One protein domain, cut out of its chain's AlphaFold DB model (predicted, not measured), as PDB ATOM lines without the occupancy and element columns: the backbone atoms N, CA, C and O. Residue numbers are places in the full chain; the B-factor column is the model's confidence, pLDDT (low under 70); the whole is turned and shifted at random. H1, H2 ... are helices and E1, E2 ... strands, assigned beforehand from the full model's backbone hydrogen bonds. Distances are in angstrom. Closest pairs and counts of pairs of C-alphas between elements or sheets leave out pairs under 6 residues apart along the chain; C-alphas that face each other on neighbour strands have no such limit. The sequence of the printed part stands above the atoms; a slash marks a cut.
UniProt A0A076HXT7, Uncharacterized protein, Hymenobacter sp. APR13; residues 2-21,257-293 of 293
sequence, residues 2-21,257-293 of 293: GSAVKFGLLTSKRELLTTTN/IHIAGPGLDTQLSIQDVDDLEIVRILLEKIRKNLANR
ATOM      1  N   GLY A   2      -3.265  50.830 109.944       78.62
ATOM      2  CA  GLY A   2      -4.094  49.742 109.379       78.62
ATOM      3  C   GLY A   2      -5.104  50.159 108.292       78.62
ATOM      4  O   GLY A   2      -5.183  49.512 107.254       78.62
ATOM      5  N   SER A   3      -5.812  51.280 108.469       80.06
ATOM      6  CA  SER A   3      -6.742  51.802 107.454       80.06
ATOM      7  C   SER A   3      -6.049  52.247 106.159       80.06
ATOM      8  O   SER A   3      -6.542  51.946 105.082       80.06
ATOM      9  N   ALA A   4      -4.883  52.896 106.238       83.06
ATOM     10  CA  ALA A   4      -4.136  53.351 105.059       83.06
ATOM     11  C   ALA A   4      -3.652  52.180 104.182       83.06
ATOM     12  O   ALA A   4      -3.597  52.308 102.963       83.06
ATOM     13  N   VAL A   5      -3.384  51.018 104.789       85.12
ATOM     14  CA  VAL A   5      -3.108  49.773 104.054       85.12
ATOM     15  C   VAL A   5      -4.376  49.241 103.369       85.12
ATOM     16  O   VAL A   5      -4.324  48.843 102.209       85.12
ATOM     17  N   LYS A   6      -5.543  49.293 104.035       85.31
ATOM     18  CA  LYS A   6      -6.834  48.877 103.441       85.31
ATOM     19  C   LYS A   6      -7.254  49.731 102.236       85.31
ATOM     20  O   LYS A   6      -7.836  49.190 101.300       85.31
ATOM     21  N   PHE A   7      -6.941  51.029 102.245       84.81
ATOM     22  CA  PHE A   7      -7.175  51.956 101.126       84.81
ATOM     23  C   PHE A   7      -6.043  51.964 100.075       84.81
ATOM     24  O   PHE A   7      -6.033  52.816  99.195       84.81
ATOM     25  N   GLY A   8      -5.066  51.052 100.165       82.94
ATOM     26  CA  GLY A   8      -4.003  50.924  99.161       82.94
ATOM     27  C   GLY A   8      -2.993  52.077  99.132       82.94
ATOM     28  O   GLY A   8      -2.219  52.179  98.184       82.94
ATOM     29  N   LEU A   9      -2.967  52.940 100.155       87.50
ATOM     30  CA  LEU A   9      -2.048  54.085 100.262       87.50
ATOM     31  C   LEU A   9      -0.651  53.667 100.743       87.50
ATOM     32  O   LEU A   9       0.354  54.268 100.368       87.50
ATOM     33  N   LEU A  10      -0.588  52.612 101.558       89.12
ATOM     34  CA  LEU A  10       0.645  52.002 102.053       89.12
ATOM     35  C   LEU A  10       0.625  50.503 101.757       89.12
ATOM     36  O   LEU A  10      -0.384  49.839 101.997       89.12
ATOM     37  N   THR A  11       1.748  49.947 101.309       86.69
ATOM     38  CA  THR A  11       1.962  48.496 101.302       86.69
ATOM     39  C   THR A  11       2.737  48.077 102.549       86.69
ATOM     40  O   THR A  11       3.589  48.816 103.040       86.69
ATOM     41  N   SER A  12       2.407  46.904 103.090       84.00
ATOM     42  CA  SER A  12       2.995  46.341 104.309       84.00
ATOM     43  C   SER A  12       3.461  44.920 104.012       84.00
ATOM     44  O   SER A  12       2.669  43.978 104.070       84.00
ATOM     45  N   LYS A  13       4.738  44.756 103.654       85.00
ATOM     46  CA  LYS A  13       5.301  43.495 103.151       85.00
ATOM     47  C   LYS A  13       6.501  43.077 103.996       85.00
ATOM     48  O   LYS A  13       7.540  43.714 103.923       85.00
ATOM     49  N   ARG A  14       6.387  41.959 104.728       79.12
ATOM     50  CA  ARG A  14       7.431  41.464 105.655       79.12
ATOM     51  C   ARG A  14       7.893  42.557 106.635       79.12
ATOM     52  O   ARG A  14       9.071  42.876 106.681       79.12
ATOM     53  N   GLU A  15       6.940  43.197 107.313       77.31
ATOM     54  CA  GLU A  15       7.177  44.304 108.264       77.31
ATOM     55  C   GLU A  15       7.779  45.586 107.655       77.31
ATOM     56  O   GLU A  15       7.808  46.611 108.333       77.31
ATOM     57  N   LEU A  16       8.152  45.580 106.368       79.62
ATOM     58  CA  LEU A  16       8.495  46.769 105.601       79.62
ATOM     59  C   LEU A  16       7.223  47.501 105.160       79.62
ATOM     60  O   LEU A  16       6.435  46.993 104.354       79.62
ATOM     61  N   LEU A  17       7.045  48.712 105.677       84.44
ATOM     62  CA  LEU A  17       6.111  49.693 105.147       84.44
ATOM     63  C   LEU A  17       6.747  50.412 103.951       84.44
ATOM     64  O   LEU A  17       7.939  50.732 103.949       84.44
ATOM     65  N   THR A  18       5.951  50.661 102.914       86.94
ATOM     66  CA  THR A  18       6.359  51.467 101.756       86.94
ATOM     67  C   THR A  18       5.151  52.207 101.199       86.94
ATOM     68  O   THR A  18       4.052  51.649 101.103       86.94
ATOM     69  N   THR A  19       5.353  53.464 100.831       88.62
ATOM     70  CA  THR A  19       4.329  54.320 100.232       88.62
ATOM     71  C   THR A  19       3.985  53.854  98.820       88.62
ATOM     72  O   THR A  19       4.863  53.469  98.046       88.62
ATOM     73  N   THR A  20       2.696  53.828  98.471       90.06
ATOM     74  CA  THR A  20       2.272  53.397  97.131       90.06
ATOM     75  C   THR A  20       2.242  54.562  96.147       90.06
ATOM     76  O   THR A  20       2.100  55.730  96.513       90.06
ATOM     77  N   ASN A  21       2.295  54.235  94.853       87.81
ATOM     78  CA  ASN A  21       2.103  55.228  93.796       87.81
ATOM     79  C   ASN A  21       0.752  55.953  93.905       87.81
ATOM     80  O   ASN A  21       0.669  57.099  93.483       87.81
ATOM     81  N   ILE A 257      14.803  52.745 107.856       86.81
ATOM     82  CA  ILE A 257      14.643  52.853 109.307       86.81
ATOM     83  C   ILE A 257      14.037  51.553 109.820       86.81
ATOM     84  O   ILE A 257      12.955  51.153 109.394       86.81
ATOM     85  N   HIS A 258      14.721  50.911 110.762       87.00
ATOM     86  CA  HIS A 258      14.199  49.779 111.520       87.00
ATOM     87  C   HIS A 258      13.882  50.232 112.944       87.00
ATOM     88  O   HIS A 258      14.722  50.836 113.610       87.00
ATOM     89  N   ILE A 259      12.657  49.971 113.395       85.31
ATOM     90  CA  ILE A 259      12.192  50.270 114.746       85.31
ATOM     91  C   ILE A 259      11.770  48.955 115.395       85.31
ATOM     92  O   ILE A 259      10.775  48.357 114.991       85.31
ATOM     93  N   ALA A 260      12.508  48.553 116.427       82.62
ATOM     94  CA  ALA A 260      12.229  47.369 117.229       82.62
ATOM     95  C   ALA A 260      11.916  47.751 118.686       82.62
ATOM     96  O   ALA A 260      12.555  48.627 119.275       82.62
ATOM     97  N   GLY A 261      10.934  47.077 119.280       80.94
ATOM     98  CA  GLY A 261      10.490  47.277 120.655       80.94
ATOM     99  C   GLY A 261       9.409  46.269 121.067       80.94
ATOM    100  O   GLY A 261       8.956  45.463 120.250       80.94
ATOM    101  N   PRO A 262       8.963  46.281 122.337       76.75
ATOM    102  CA  PRO A 262       7.960  45.337 122.826       76.75
ATOM    103  C   PRO A 262       6.628  45.506 122.076       76.75
ATOM    104  O   PRO A 262       5.939  46.511 122.236       76.75
ATOM    105  N   GLY A 263       6.273  44.517 121.249       71.88
ATOM    106  CA  GLY A 263       5.055  44.534 120.428       71.88
ATOM    107  C   GLY A 263       5.109  45.458 119.202       71.88
ATOM    108  O   GLY A 263       4.061  45.769 118.633       71.88
ATOM    109  N   LEU A 264       6.298  45.917 118.799       74.88
ATOM    110  CA  LEU A 264       6.491  46.721 117.594       74.88
ATOM    111  C   LEU A 264       7.818  46.338 116.934       74.88
ATOM    112  O   LEU A 264       8.876  46.769 117.380       74.88
ATOM    113  N   ASP A 265       7.732  45.555 115.864       80.31
ATOM    114  CA  ASP A 265       8.792  45.419 114.869       80.31
ATOM    115  C   ASP A 265       8.274  46.052 113.573       80.31
ATOM    116  O   ASP A 265       7.148  45.783 113.137       80.31
ATOM    117  N   THR A 266       8.991  47.033 113.029       82.50
ATOM    118  CA  THR A 266       8.590  47.726 111.799       82.50
ATOM    119  C   THR A 266       9.810  48.273 111.081       82.50
ATOM    120  O   THR A 266      10.606  49.026 111.644       82.50
ATOM    121  N   GLN A 267       9.916  47.941 109.801       85.62
ATOM    122  CA  GLN A 267      10.880  48.519 108.879       85.62
ATOM    123  C   GLN A 267      10.157  49.540 107.992       85.62
ATOM    124  O   GLN A 267       8.993  49.361 107.630       85.62
ATOM    125  N   LEU A 268      10.826  50.627 107.626       84.19
ATOM    126  CA  LEU A 268      10.328  51.618 106.677       84.19
ATOM    127  C   LEU A 268      11.439  51.932 105.679       84.19
ATOM    128  O   LEU A 268      12.551  52.273 106.080       84.19
ATOM    129  N   SER A 269      11.120  51.844 104.388       85.81
ATOM    130  CA  SER A 269      11.964  52.389 103.324       85.81
ATOM    131  C   SER A 269      11.485  53.803 103.012       85.81
ATOM    132  O   SER A 269      10.330  53.991 102.641       85.81
ATOM    133  N   ILE A 270      12.378  54.771 103.197       86.12
ATOM    134  CA  ILE A 270      12.220  56.178 102.838       86.12
ATOM    135  C   ILE A 270      12.806  56.353 101.442       86.12
ATOM    136  O   ILE A 270      14.010  56.165 101.243       86.12
ATOM    137  N   GLN A 271      11.946  56.713 100.500       85.50
ATOM    138  CA  GLN A 271      12.294  57.097  99.133       85.50
ATOM    139  C   GLN A 271      12.062  58.600  98.944       85.50
ATOM    140  O   GLN A 271      12.880  59.271  98.323       85.50
ATOM    141  N   ASP A 272      10.994  59.132  99.545       82.19
ATOM    142  CA  ASP A 272      10.597  60.534  99.438       82.19
ATOM    143  C   ASP A 272      10.635  61.247 100.801       82.19
ATOM    144  O   ASP A 272      10.552  60.631 101.867       82.19
ATOM    145  N   VAL A 273      10.674  62.584 100.776       85.25
ATOM    146  CA  VAL A 273      10.554  63.437 101.981       85.25
ATOM    147  C   VAL A 273       9.264  63.135 102.757       85.25
ATOM    148  O   VAL A 273       9.232  63.228 103.982       85.25
ATOM    149  N   ASP A 274       8.215  62.710 102.056       82.38
ATOM    150  CA  ASP A 274       6.906  62.403 102.627       82.38
ATOM    151  C   ASP A 274       6.895  61.147 103.508       82.38
ATOM    152  O   ASP A 274       6.110  61.067 104.457       82.38
ATOM    153  N   ASP A 275       7.813  60.201 103.287       85.31
ATOM    154  CA  ASP A 275       7.944  59.020 104.145       85.31
ATOM    155  C   ASP A 275       8.404  59.409 105.567       85.31
ATOM    156  O   ASP A 275       8.101  58.712 106.539       85.31
ATOM    157  N   LEU A 276       9.059  60.568 105.733       86.62
ATOM    158  CA  LEU A 276       9.438  61.114 107.046       86.62
ATOM    159  C   LEU A 276       8.219  61.490 107.904       86.62
ATOM    160  O   LEU A 276       8.293  61.461 109.136       86.62
ATOM    161  N   GLU A 277       7.078  61.801 107.288       86.81
ATOM    162  CA  GLU A 277       5.826  62.045 108.009       86.81
ATOM    163  C   GLU A 277       5.285  60.739 108.619       86.81
ATOM    164  O   GLU A 277       4.840  60.713 109.769       86.81
ATOM    165  N   ILE A 278       5.453  59.615 107.910       84.44
ATOM    166  CA  ILE A 278       5.154  58.269 108.418       84.44
ATOM    167  C   ILE A 278       6.085  57.934 109.596       84.44
ATOM    168  O   ILE A 278       5.599  57.476 110.635       84.44
ATOM    169  N   VAL A 279       7.390  58.234 109.488       86.88
ATOM    170  CA  VAL A 279       8.356  58.096 110.604       86.88
ATOM    171  C   VAL A 279       7.896  58.889 111.823       86.88
ATOM    172  O   VAL A 279       7.861  58.346 112.928       86.88
ATOM    173  N   ARG A 280       7.499  60.156 111.642       88.62
ATOM    174  CA  ARG A 280       7.031  61.021 112.735       88.62
ATOM    175  C   ARG A 280       5.839  60.409 113.472       88.62
ATOM    176  O   ARG A 280       5.848  60.380 114.702       88.62
ATOM    177  N   ILE A 281       4.860  59.867 112.744       86.81
ATOM    178  CA  ILE A 281       3.686  59.200 113.334       86.81
ATOM    179  C   ILE A 281       4.089  57.902 114.063       86.81
ATOM    180  O   ILE A 281       3.537  57.597 115.125       86.81
ATOM    181  N   LEU A 282       5.070  57.142 113.553       84.94
ATOM    182  CA  LEU A 282       5.632  55.991 114.276       84.94
ATOM    183  C   LEU A 282       6.320  56.415 115.582       84.94
ATOM    184  O   LEU A 282       6.034  55.836 116.630       84.94
ATOM    185  N   LEU A 283       7.167  57.447 115.551       87.31
ATOM    186  CA  LEU A 283       7.842  57.976 116.742       87.31
ATOM    187  C   LEU A 283       6.843  58.528 117.772       87.31
ATOM    188  O   LEU A 283       7.006  58.305 118.971       87.31
ATOM    189  N   GLU A 284       5.768  59.180 117.328       87.50
ATOM    190  CA  GLU A 284       4.690  59.639 118.209       87.50
ATOM    191  C   GLU A 284       3.923  58.467 118.844       87.50
ATOM    192  O   GLU A 284       3.643  58.485 120.047       87.50
ATOM    193  N   LYS A 285       3.664  57.391 118.084       83.56
ATOM    194  CA  LYS A 285       3.095  56.145 118.624       83.56
ATOM    195  C   LYS A 285       4.007  55.535 119.696       83.56
ATOM    196  O   LYS A 285       3.496  55.083 120.722       83.56
ATOM    197  N   ILE A 286       5.329  55.537 119.503       85.62
ATOM    198  CA  ILE A 286       6.298  55.067 120.514       85.62
ATOM    199  C   ILE A 286       6.254  55.971 121.747       85.62
ATOM    200  O   ILE A 286       6.076  55.470 122.854       85.62
ATOM    201  N   ARG A 287       6.315  57.299 121.565       86.81
ATOM    202  CA  ARG A 287       6.207  58.282 122.657       86.81
ATOM    203  C   ARG A 287       4.942  58.065 123.487       86.81
ATOM    204  O   ARG A 287       5.022  58.078 124.710       86.81
ATOM    205  N   LYS A 288       3.795  57.814 122.845       85.31
ATOM    206  CA  LYS A 288       2.537  57.514 123.543       85.31
ATOM    207  C   LYS A 288       2.596  56.190 124.313       85.31
ATOM    208  O   LYS A 288       2.108  56.145 125.432       85.31
ATOM    209  N   ASN A 289       3.208  55.138 123.763       81.00
ATOM    210  CA  ASN A 289       3.383  53.868 124.485       81.00
ATOM    211  C   ASN A 289       4.334  53.996 125.687       81.00
ATOM    212  O   ASN A 289       4.100  53.355 126.705       81.00
ATOM    213  N   LEU A 290       5.372  54.834 125.595       83.75
ATOM    214  CA  LEU A 290       6.286  55.105 126.711       83.75
ATOM    215  C   LEU A 290       5.669  56.010 127.788       83.75
ATOM    216  O   LEU A 290       5.985  55.844 128.957       83.75
ATOM    217  N   ALA A 291       4.798  56.951 127.411       83.88
ATOM    218  CA  ALA A 291       4.132  57.864 128.346       83.88
ATOM    219  C   ALA A 291       2.903  57.255 129.050       83.88
ATOM    220  O   ALA A 291       2.391  57.837 129.999       83.88
ATOM    221  N   ASN A 292       2.403  56.119 128.559       72.69
ATOM    222  CA  ASN A 292       1.211  55.437 129.064       72.69
ATOM    223  C   ASN A 292       1.576  54.133 129.805       72.69
ATOM    224  O   ASN A 292       0.789  53.181 129.802       72.69
ATOM    225  N   ARG A 293       2.790  54.095 130.373       56.94
ATOM    226  CA  ARG A 293       3.438  52.975 131.062       56.94
ATOM    227  C   ARG A 293       4.037  53.449 132.384       56.94
ATOM    228  O   ARG A 293       4.051  52.615 133.311       56.94
TER     229      ARG A 293
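This is residues 2 to 21 and 257 to 293 of the 293 residues of an uncharacterized protein of Hymenobacter sp. APR13 (UniProt A0A076HXT7). A twisted sheet made of two hairpins side by side, E1 with E2 and E3 with E4, has the long helix H2 running along one face, while the short helix H1 sits beside edge strand E1; no named helix covers the other face. The printed part has 57 residues, with two named helices and four named strands in the order H1 E1 E2 E3 E4 H2. The sheet runs E1 E2 E4 E3 and is mixed; the class is mixed, helices and strands. The whole is compact, with a radius of gyration of the C-alphas of 11.7 A, yet elongated, spanning 37 by 22 by 18 A.

H1, residues 2 to 6, begins at C-alpha 2 (-4.094, 49.742, 109.379) and is 6.6 A long. E1 is residues 10 to 13, 9.8 A, and E2 residues 16 to 19, 10.2 A. E3, residues 257 to 261, spans 13.3 A, and E4, residues 264 to 270, 18.4 A. H2, residues 275 to 291, spans 24.5 A and ends at C-alpha 291 (4.132, 57.864, 128.346).

The C-alphas of Ala 4 in H1 and Leu 10 in E1 are their closest, 5.8 A apart. E1 and E2 form an antiparallel hairpin, with N 11 and O 18 2.9 A apart. E2 and E4 are parallel, with N 17 and O 267 at 2.8 A. E3 and E4 form an antiparallel hairpin, with N 261 and O 264 at 2.8 A. These N and O pairs are within hydrogen-bond range. In two layers, a helix on one face of a sheet, H2 is on the sheet at a height of 10.2 A, over E4 and E3, and runs along the strands, at 15 degrees to E4 on the local plane. Its closest C-alphas to E4 are Leu 276 and Ile 270, 7.1 A. H1 is on the same face, over none of the strands; H1 and H2 are apart. In H1 and H2 every O i to N i+4 pair is within hydrogen-bond range.

The C-alphas farthest apart, those of Asn 21 and Arg 293, are 37.4 A apart. Residues 22 to 256 are not printed, and C-alphas 21 and 257 are 20.1 A apart across this cut. The links printed whole are tight. Mean pLDDT of the printed part is 83.5; residue 293, the chain's last, is under 70.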